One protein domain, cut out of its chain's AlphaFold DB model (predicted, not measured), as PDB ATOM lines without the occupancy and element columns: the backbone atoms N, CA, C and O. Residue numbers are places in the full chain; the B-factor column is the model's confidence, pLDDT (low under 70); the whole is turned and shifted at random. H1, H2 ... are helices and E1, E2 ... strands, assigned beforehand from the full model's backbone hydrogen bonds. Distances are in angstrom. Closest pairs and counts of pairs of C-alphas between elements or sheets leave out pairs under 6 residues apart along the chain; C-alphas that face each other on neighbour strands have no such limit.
ATOM      1  N   ALA A  36     -13.172   8.995   9.075       66.44
ATOM      2  CA  ALA A  36     -12.425   9.506   7.934       66.44
ATOM      3  C   ALA A  36     -13.289  10.436   7.061       66.44
ATOM      4  O   ALA A  36     -14.448  10.140   6.742       66.44
ATOM      5  N   ARG A  37     -12.707  11.560   6.625       64.69
ATOM      6  CA  ARG A  37     -13.379  12.542   5.765       64.69
ATOM      7  C   ARG A  37     -13.870  11.874   4.478       64.69
ATOM      8  O   ARG A  37     -13.072  11.381   3.692       64.69
ATOM      9  N   GLY A  38     -15.175  11.950   4.232       67.88
ATOM     10  CA  GLY A  38     -15.811  11.371   3.045       67.88
ATOM     11  C   GLY A  38     -16.441   9.997   3.273       67.88
ATOM     12  O   GLY A  38     -17.240   9.583   2.438       67.88
ATOM     13  N   ARG A  39     -16.188   9.333   4.413       71.44
ATOM     14  CA  ARG A  39     -16.930   8.124   4.787       71.44
ATOM     15  C   ARG A  39     -18.413   8.467   4.921       71.44
ATOM     16  O   ARG A  39     -18.795   9.350   5.692       71.44
ATOM     17  N   ALA A  40     -19.257   7.775   4.162       70.94
ATOM     18  CA  ALA A  40     -20.698   7.909   4.279       70.94
ATOM     19  C   ALA A  40     -21.166   7.244   5.581       70.94
ATOM     20  O   ALA A  40     -21.443   6.052   5.619       70.94
ATOM     21  N   LEU A  41     -21.256   8.028   6.655       77.88
ATOM     22  CA  LEU A  41     -22.195   7.723   7.729       77.88
ATOM     23  C   LEU A  41     -23.596   7.959   7.157       77.88
ATOM     24  O   LEU A  41     -23.903   9.097   6.784       77.88
ATOM     25  N   ARG A  42     -24.369   6.883   7.018       79.25
ATOM     26  CA  ARG A  42     -25.803   6.846   6.720       79.25
ATOM     27  C   ARG A  42     -26.379   5.660   7.508       79.25
ATOM     28  O   ARG A  42     -25.831   4.573   7.332       79.25
ATOM     29  N   PRO A  43     -27.394   5.846   8.368       80.38
ATOM     30  CA  PRO A  43     -28.180   4.717   8.858       80.38
ATOM     31  C   PRO A  43     -28.921   4.057   7.684       80.38
ATOM     32  O   PRO A  43     -29.250   4.736   6.702       80.38
ATOM     33  N   ALA A  44     -29.167   2.752   7.764       81.12
ATOM     34  CA  ALA A  44     -30.129   2.086   6.889       81.12
ATOM     35  C   ALA A  44     -31.577   2.471   7.280       81.12
ATOM     36  O   ALA A  44     -31.802   2.997   8.373       81.12
ATOM     37  N   PRO A  45     -32.586   2.232   6.420       81.56
ATOM     38  CA  PRO A  45     -33.987   2.395   6.806       81.56
ATOM     39  C   PRO A  45     -34.312   1.574   8.064       81.56
ATOM     40  O   PRO A  45     -33.992   0.391   8.127       81.56
ATOM     41  N   GLY A  46     -34.923   2.212   9.066       84.19
ATOM     42  CA  GLY A  46     -35.201   1.598  10.371       84.19
ATOM     43  C   GLY A  46     -34.033   1.612  11.369       84.19
ATOM     44  O   GLY A  46     -34.233   1.244  12.523       84.19
ATOM     45  N   GLU A  47     -32.835   2.067  10.984       86.62
ATOM     46  CA  GLU A  47     -31.716   2.266  11.913       86.62
ATOM     47  C   GLU A  47     -31.653   3.711  12.434       86.62
ATOM     48  O   GLU A  47     -31.867   4.676  11.701       86.62
ATOM     49  N   ALA A  48     -31.255   3.866  13.697       85.38
ATOM     50  CA  ALA A  48     -30.912   5.146  14.307       85.38
ATOM     51  C   ALA A  48     -29.397   5.207  14.557       85.38
ATOM     52  O   ALA A  48     -28.836   4.311  15.190       85.38
ATOM     53  N   LEU A  49     -28.714   6.263  14.094       90.00
ATOM     54  CA  LEU A  49     -27.279   6.434  14.347       90.00
ATOM     55  C   LEU A  49     -27.045   7.418  15.498       90.00
ATOM     56  O   LEU A  49     -27.131   8.630  15.313       90.00
ATOM     57  N   VAL A  50     -26.665   6.911  16.670       88.69
ATOM     58  CA  VAL A  50     -26.168   7.749  17.772       88.69
ATOM     59  C   VAL A  50     -24.673   8.013  17.579       88.69
ATOM     60  O   VAL A  50     -23.877   7.082  17.434       88.69
ATOM     61  N   ALA A  51     -24.283   9.285  17.574       87.25
ATOM     62  CA  ALA A  51     -22.900   9.726  17.482       87.25
ATOM     63  C   ALA A  51     -22.419  10.234  18.848       87.25
ATOM     64  O   ALA A  51     -22.841  11.291  19.315       87.25
ATOM     65  N   ASN A  52     -21.495   9.495  19.465       83.56
ATOM     66  CA  ASN A  52     -20.761   9.952  20.643       83.56
ATOM     67  C   ASN A  52     -19.562  10.782  20.180       83.56
ATOM     68  O   ASN A  52     -18.561  10.251  19.690       83.56
ATOM     69  N   LEU A  53     -19.678  12.096  20.307       76.94
ATOM     70  CA  LEU A  53     -18.674  13.057  19.898       76.94
ATOM     71  C   LEU A  53     -17.776  13.375  21.092       76.94
ATOM     72  O   LEU A  53     -18.202  13.974  22.078       76.94
ATOM     73  N   ALA A  54     -16.506  12.987  20.998       66.69
ATOM     74  CA  ALA A  54     -15.492  13.488  21.913       66.69
ATOM     75  C   ALA A  54     -15.348  15.000  21.681       66.69
ATOM     76  O   ALA A  54     -14.849  15.420  20.633       66.69
ATOM     77  N   TRP A  55     -15.799  15.806  22.642       55.97
ATOM     78  CA  TRP A  55     -15.710  17.259  22.582       55.97
ATOM     79  C   TRP A  55     -14.238  17.659  22.695       55.97
ATOM     80  O   TRP A  55     -13.668  17.723  23.779       55.97
ATOM     81  N   GLY A  56     -13.599  17.880  21.548       54.84
ATOM     82  CA  GLY A  56     -12.343  18.616  21.478       54.84
ATOM     83  C   GLY A  56     -12.660  20.102  21.558       54.84
ATOM     84  O   GLY A  56     -13.601  20.533  20.893       54.84
ATOM     85  N   GLN A  57     -11.898  20.875  22.339       44.06
ATOM     86  CA  GLN A  57     -12.032  22.337  22.368       44.06
ATOM     87  C   GLN A  57     -12.157  22.911  20.947       44.06
ATOM     88  O   GLN A  57     -11.221  22.817  20.145       44.06
ATOM     89  N   GLU A  58     -13.302  23.529  20.644       45.94
ATOM     90  CA  GLU A  58     -13.426  24.354  19.448       45.94
ATOM     91  C   GLU A  58     -12.385  25.474  19.521       45.94
ATOM     92  O   GLU A  58     -12.134  26.051  20.583       45.94
ATOM     93  N   ARG A  59     -11.785  25.828  18.381       45.59
ATOM     94  CA  ARG A  59     -11.067  27.103  18.319       45.59
ATOM     95  C   ARG A  59     -12.103  28.224  18.459       45.59
ATOM     96  O   ARG A  59     -13.077  28.194  17.704       45.59
ATOM     97  N   PRO A  60     -11.901  29.213  19.350       39.94
ATOM     98  CA  PRO A  60     -12.812  30.346  19.472       39.94
ATOM     99  C   PRO A  60     -13.119  30.967  18.102       39.94
ATOM    100  O   PRO A  60     -12.207  31.228  17.317       39.94
ATOM    101  N   GLY A  61     -14.408  31.146  17.799       41.19
ATOM    102  CA  GLY A  61     -14.885  31.674  16.515       41.19
ATOM    103  C   GLY A  61     -14.950  30.675  15.348       41.19
ATOM    104  O   GLY A  61     -15.227  31.094  14.226       41.19
ATOM    105  N   LEU A  62     -14.712  29.374  15.560       42.41
ATOM    106  CA  LEU A  62     -14.742  28.352  14.501       42.41
ATOM    107  C   LEU A  62     -15.673  27.173  14.824       42.41
ATOM    108  O   LEU A  62     -15.217  26.041  15.023       42.41
ATOM    109  N   VAL A  63     -16.979  27.449  14.767       40.28
ATOM    110  CA  VAL A  63     -18.051  26.447  14.884       40.28
ATOM    111  C   VAL A  63     -17.809  25.281  13.924       40.28
ATOM    112  O   VAL A  63     -17.574  25.459  12.720       40.28
ATOM    113  N   GLY A  64     -17.867  24.065  14.457       45.12
ATOM    114  CA  GLY A  64     -17.747  22.842  13.673       45.12
ATOM    115  C   GLY A  64     -16.321  22.484  13.255       45.12
ATOM    116  O   GLY A  64     -16.131  21.629  12.385       45.12
ATOM    117  N   THR A  65     -15.297  23.085  13.876       46.03
ATOM    118  CA  THR A  65     -13.908  22.602  13.759       46.03
ATOM    119  C   THR A  65     -13.618  21.432  14.701       46.03
ATOM    120  O   THR A  65     -12.623  21.423  15.421       46.03
ATOM    121  N   TRP A  66     -14.475  20.407  14.636       53.25
ATOM    122  CA  TRP A  66     -14.397  19.162  15.402       53.25
ATOM    123  C   TRP A  66     -13.077  18.418  15.126       53.25
ATOM    124  O   TRP A  66     -12.949  17.650  14.169       53.25
ATOM    125  N   GLY A  67     -12.064  18.691  15.946       43.38
ATOM    126  CA  GLY A  67     -10.710  18.172  15.790       43.38
ATOM    127  C   GLY A  67     -10.344  17.198  16.899       43.38
ATOM    128  O   GLY A  67      -9.868  17.614  17.949       43.38
ATOM    129  N   TRP A  68     -10.474  15.896  16.643       44.84
ATOM    130  CA  TRP A  68      -9.784  14.903  17.466       44.84
ATOM    131  C   TRP A  68      -8.269  15.056  17.266       44.84
ATOM    132  O   TRP A  68      -7.774  14.911  16.147       44.84
ATOM    133  N   HIS A  69      -7.531  15.365  18.335       46.84
ATOM    134  CA  HIS A  69      -6.088  15.600  18.278       46.84
ATOM    135  C   HIS A  69      -5.326  14.579  19.134       46.84
ATOM    136  O   HIS A  69      -5.006  14.858  20.289       46.84
ATOM    137  N   ALA A  70      -4.970  13.436  18.531       48.81
ATOM    138  CA  ALA A  70      -4.289  12.287  19.152       48.81
ATOM    139  C   ALA A  70      -3.271  12.626  20.260       48.81
ATOM    140  O   ALA A  70      -3.231  11.978  21.298       48.81
ATOM    141  N   LEU A  71      -2.440  13.648  20.021       42.19
ATOM    142  CA  LEU A  71      -1.301  14.019  20.865       42.19
ATOM    143  C   LEU A  71      -1.604  15.122  21.902       42.19
ATOM    144  O   LEU A  71      -0.670  15.684  22.467       42.19
ATOM    145  N   ARG A  72      -2.870  15.513  22.121       54.84
ATOM    146  CA  ARG A  72      -3.235  16.577  23.084       54.84
ATOM    147  C   ARG A  72      -4.384  16.154  24.011       54.84
ATOM    148  O   ARG A  72      -5.498  16.655  23.868       54.84
ATOM    149  N   PRO A  73      -4.124  15.287  25.011       50.38
ATOM    150  CA  PRO A  73      -5.151  14.807  25.937       50.38
ATOM    151  C   PRO A  73      -5.940  15.911  26.660       50.38
ATOM    152  O   PRO A  73      -7.128  15.750  26.923       50.38
ATOM    153  N   ALA A  74      -5.304  17.054  26.932       52.81
ATOM    154  CA  ALA A  74      -5.927  18.190  27.610       52.81
ATOM    155  C   ALA A  74      -7.118  18.801  26.845       52.81
ATOM    156  O   ALA A  74      -8.026  19.335  27.476       52.81
ATOM    157  N   THR A  75      -7.182  18.683  25.509       49.03
ATOM    158  CA  THR A  75      -8.333  19.205  24.747       49.03
ATOM    159  C   THR A  75      -9.605  18.364  24.899       49.03
ATOM    160  O   THR A  75     -10.636  18.782  24.392       49.03
ATOM    161  N   TYR A  76      -9.546  17.217  25.594       51.31
ATOM    162  CA  TYR A  76     -10.686  16.332  25.880       51.31
ATOM    163  C   TYR A  76     -11.295  16.540  27.285       51.31
ATOM    164  O   TYR A  76     -12.025  15.677  27.769       51.31
ATOM    165  N   GLN A  77     -10.958  17.636  27.981       46.19
ATOM    166  CA  GLN A  77     -11.546  17.959  29.295       46.19
ATOM    167  C   GLN A  77     -13.014  18.395  29.206       46.19
ATOM    168  O   GLN A  77     -13.762  18.256  30.172       46.19
ATOM    169  N   THR A  78     -13.449  18.881  28.045       53.97
ATOM    170  CA  THR A  78     -14.868  19.009  27.711       53.97
ATOM    171  C   THR A  78     -15.442  17.607  27.497       53.97
ATOM    172  O   THR A  78     -14.917  16.838  26.693       53.97
ATOM    173  N   GLY A  79     -16.477  17.246  28.262       63.22
ATOM    174  CA  GLY A  79     -17.023  15.886  28.279       63.22
ATOM    175  C   GLY A  79     -17.526  15.422  26.912       63.22
ATOM    176  O   GLY A  79     -17.926  16.226  26.074       63.22
ATOM    177  N   GLY A  80     -17.518  14.104  26.693       73.88
ATOM    178  CA  GLY A  80     -18.142  13.509  25.512       73.88
ATOM    179  C   GLY A  80     -19.630  13.853  25.454       73.88
ATOM    180  O   GLY A  80     -20.309  13.805  26.480       73.88
ATOM    181  N   HIS A  81     -20.114  14.200  24.266       84.00
ATOM    182  CA  HIS A  81     -21.508  14.560  24.021       84.00
ATOM    183  C   HIS A  81     -22.156  13.564  23.056       84.00
ATOM    184  O   HIS A  81     -21.525  13.141  22.086       84.00
ATOM    185  N   SER A  82     -23.398  13.169  23.323       85.94
ATOM    186  CA  SER A  82     -24.130  12.165  22.544       85.94
ATOM    187  C   SER A  82     -25.252  12.839  21.770       85.94
ATOM    188  O   SER A  82     -26.135  13.447  22.369       85.94
ATOM    189  N   VAL A  83     -25.244  12.693  20.447       89.81
ATOM    190  CA  VAL A  83     -26.288  13.245  19.572       89.81
ATOM    191  C   VAL A  83     -26.881  12.170  18.669       89.81
ATOM    192  O   VAL A  83     -26.184  11.242  18.250       89.81
ATOM    193  N   LEU A  84     -28.166  12.286  18.341       91.12
ATOM    194  CA  LEU A  84     -28.843  11.385  17.411       91.12
ATOM    195  C   LEU A  84     -28.768  11.968  15.993       91.12
ATOM    196  O   LEU A  84     -29.336  13.024  15.714       91.12
ATOM    197  N   LEU A  85     -28.083  11.281  15.078       90.12
ATOM    198  CA  LEU A  85     -28.087  11.625  13.659       90.12
ATOM    199  C   LEU A  85     -29.357  11.059  13.012       90.12
ATOM    200  O   LEU A  85     -29.436   9.865  12.722       90.12
ATOM    201  N   VAL A  86     -30.323  11.940  12.763       89.25
ATOM    202  CA  VAL A  86     -31.625  11.611  12.169       89.25
ATOM    203  C   VAL A  86     -31.494  11.381  10.662       89.25
ATOM    204  O   VAL A  86     -32.020  10.408  10.132       89.25
ATOM    205  N   ALA A  87     -30.774  12.259   9.957       87.50
ATOM    206  CA  ALA A  87     -30.643  12.177   8.502       87.50
ATOM    207  C   ALA A  87     -29.363  12.842   7.965       87.50
ATOM    208  O   ALA A  87     -28.608  13.515   8.674       87.50
ATOM    209  N   VAL A  88     -29.102  12.629   6.671       85.75
ATOM    210  CA  VAL A  88     -27.935  13.159   5.955       85.75
ATOM    211  C   VAL A  88     -28.371  13.794   4.644       85.75
ATOM    212  O   VAL A  88     -28.491  13.123   3.616       85.75
ATOM    213  N   GLU A  89     -28.541  15.109   4.669       87.00
ATOM    214  CA  GLU A  89     -28.990  15.890   3.522       87.00
ATOM    215  C   GLU A  89     -27.790  16.490   2.786       87.00
ATOM    216  O   GLU A  89     -27.251  17.535   3.144       87.00
ATOM    217  N   GLY A  90     -27.314  15.785   1.756       87.44
ATOM    218  CA  GLY A  90     -26.222  16.234   0.888       87.44
ATOM    219  C   GLY A  90     -24.892  16.469   1.622       87.44
ATOM    220  O   GLY A  90     -24.039  15.579   1.695       87.44
ATOM    221  N   ARG A  91     -24.683  17.696   2.115       85.25
ATOM    222  CA  ARG A  91     -23.495  18.117   2.882       85.25
ATOM    223  C   ARG A  91     -23.800  18.445   4.342       85.25
ATOM    224  O   ARG A  91     -22.904  18.925   5.029       85.25
ATOM    225  N   GLU A  92     -24.998  18.160   4.823       87.56
ATOM    226  CA  GLU A  92     -25.409  18.431   6.196       87.56
ATOM    227  C   GLU A  92     -25.715  17.136   6.952       87.56
ATOM    228  O   GLU A  92     -25.984  16.075   6.376       87.56
ATOM    229  N   TRP A  93     -25.601  17.222   8.267       89.31
ATOM    230  CA  TRP A  93     -26.144  16.278   9.226       89.31
ATOM    231  C   TRP A  93     -27.390  16.911   9.838       89.31
ATOM    232  O   TRP A  93     -27.315  18.045  10.309       89.31
ATOM    233  N   LEU A  94     -28.508  16.187   9.835       91.31
ATOM    234  CA  LEU A  94     -29.664  16.524  10.658       91.31
ATOM    235  C   LEU A  94     -29.511  15.808  11.995       91.31
ATOM    236  O   LEU A  94     -29.473  14.577  12.047       91.31
ATOM    237  N   VAL A  95     -29.353  16.600  13.049       92.06
ATOM    238  CA  VAL A  95     -28.921  16.165  14.376       92.06
ATOM    239  C   VAL A  95     -29.982  16.555  15.393       92.06
ATOM    240  O   VAL A  95     -30.330  17.728  15.500       92.06
ATOM    241  N   LEU A  96     -30.483  15.583  16.150       93.50
ATOM    242  CA  LEU A  96     -31.235  15.839  17.371       93.50
ATOM    243  C   LEU A  96     -30.239  15.813  18.536       93.50
ATOM    244  O   LEU A  96     -29.653  14.774  18.853       93.50
ATOM    245  N   ASP A  97     -30.013  16.982  19.121       92.06
ATOM    246  CA  ASP A  97     -29.070  17.207  20.212       92.06
ATOM    247  C   ASP A  97     -29.852  17.367  21.523       92.06
ATOM    248  O   ASP A  97     -30.707  18.242  21.618       92.06
ATOM    249  N   SER A  98     -29.572  16.549  22.542       87.75
ATOM    250  CA  SER A  98     -30.303  16.591  23.819       87.75
ATOM    251  C   SER A  98     -30.112  17.888  24.619       87.75
ATOM    252  O   SER A  98     -30.901  18.160  25.525       87.75
ATOM    253  N   ASN A  99     -29.108  18.704  24.287       88.56
ATOM    254  CA  ASN A  99     -28.858  20.003  24.915       88.56
ATOM    255  C   ASN A  99     -29.642  21.154  24.260       88.56
ATOM    256  O   ASN A  99     -29.573  22.286  24.746       88.56
ATOM    257  N   HIS A 100     -30.362  20.898  23.165       88.62
ATOM    258  CA  HIS A 100     -31.043  21.924  22.383       88.62
ATOM    259  C   HIS A 100     -32.461  21.504  21.983       88.62
ATOM    260  O   HIS A 100     -32.744  20.345  21.706       88.62
ATOM    261  N   GLU A 101     -33.368  22.475  21.914       90.75
ATOM    262  CA  GLU A 101     -34.727  22.226  21.440       90.75
ATOM    263  C   GLU A 101     -34.753  22.172  19.904       90.75
ATOM    264  O   GLU A 101     -34.256  23.073  19.225       90.75
ATOM    265  N   GLY A 102     -35.353  21.111  19.356       92.19
ATOM    266  CA  GLY A 102     -35.563  20.937  17.918       92.19
ATOM    267  C   GLY A 102     -34.410  20.278  17.150       92.19
ATOM    268  O   GLY A 102     -33.388  19.864  17.694       92.19
ATOM    269  N   LEU A 103     -34.618  20.141  15.838       92.81
ATOM    270  CA  LEU A 103     -33.691  19.481  14.918       92.81
ATOM    271  C   LEU A 103     -32.652  20.477  14.383       92.81
ATOM    272  O   LEU A 103     -33.005  21.516  13.826       92.81
ATOM    273  N   GLN A 104     -31.368  20.144  14.500       93.25
ATOM    274  CA  GLN A 104     -30.261  21.003  14.083       93.25
ATOM    275  C   GLN A 104     -29.656  20.581  12.740       93.25
ATOM    276  O   GLN A 104     -29.540  19.394  12.438       93.25
ATOM    277  N   ARG A 105     -29.191  21.562  11.955       92.38
ATOM    278  CA  ARG A 105     -28.408  21.358  10.723       92.38
ATOM    279  C   ARG A 105     -26.929  21.605  10.992       92.38
ATOM    280  O   ARG A 105     -26.516  22.738  11.223       92.38
ATOM    281  N   TRP A 106     -26.119  20.553  10.958       89.75
ATOM    282  CA  TRP A 106     -24.672  20.644  11.158       89.75
ATOM    283  C   TRP A 106     -23.940  20.461   9.829       89.75
ATOM    284  O   TRP A 106     -24.041  19.418   9.177       89.75
ATOM    285  N   SER A 107     -23.162  21.463   9.414       82.88
ATOM    286  CA  SER A 107     -22.427  21.379   8.148       82.88
ATOM    287  C   SER A 107     -21.298  20.336   8.209       82.88
ATOM    288  O   SER A 107     -20.418  20.378   9.074       82.88
ATOM    289  N   ARG A 108     -21.251  19.414   7.237       75.69
ATOM    290  CA  ARG A 108     -20.078  18.556   7.009       75.69
ATOM    291  C   ARG A 108     -18.977  19.422   6.394       75.69
ATOM    292  O   ARG A 108     -18.866  19.484   5.164       75.69
TER     293      ARG A 108
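This is residues 36 to 108 of the 596 residues of an uncharacterized protein of Chloroflexi bacterium (UniProt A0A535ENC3). With little regular structure, this is one small, strongly twisted sheet, E1 to E4, from which a long loop, residues 54 to 72, reaches away to the short helix H1. The printed part has 73 residues, with E1, H1, E2, E3 and E4 in chain order. The antiparallel sheet runs E1 E2 E3 E4; the class is mostly strand, with 27 residues in named elements. It is only just compact, close to loose, with radius of gyration of the C-alphas 13.2 A and spans 38 by 28 by 21 A.

Edge strand E1, residues 49 to 53, is antiparallel to E2, residues 81 to 87, at 146 degrees; N 51 and O 83 are 2.8 A apart. H1, residues 73 to 76, is not on the sheet and too short for an O i to N i+4 pair; its 1 O i to N i+3 pair is within range. E2, E3, residues 92 to 97, and E4, residues 103 to 107, form a meander, each strand the antiparallel neighbour of the one before, in two hairpins; N 84 and O 96 are 2.9 A apart, N 93 and O 106 2.8 A.

E1 begins at C-alpha 49 (-27.279, 6.434, 14.347); E2 is 18.2 A long; E4 ends at C-alpha 107 (-22.427, 21.379, 8.148).

The printed part has no cut; E1 to H1 is a long link. Residues 36 to 38 and 54 to 79 have pLDDT under 70.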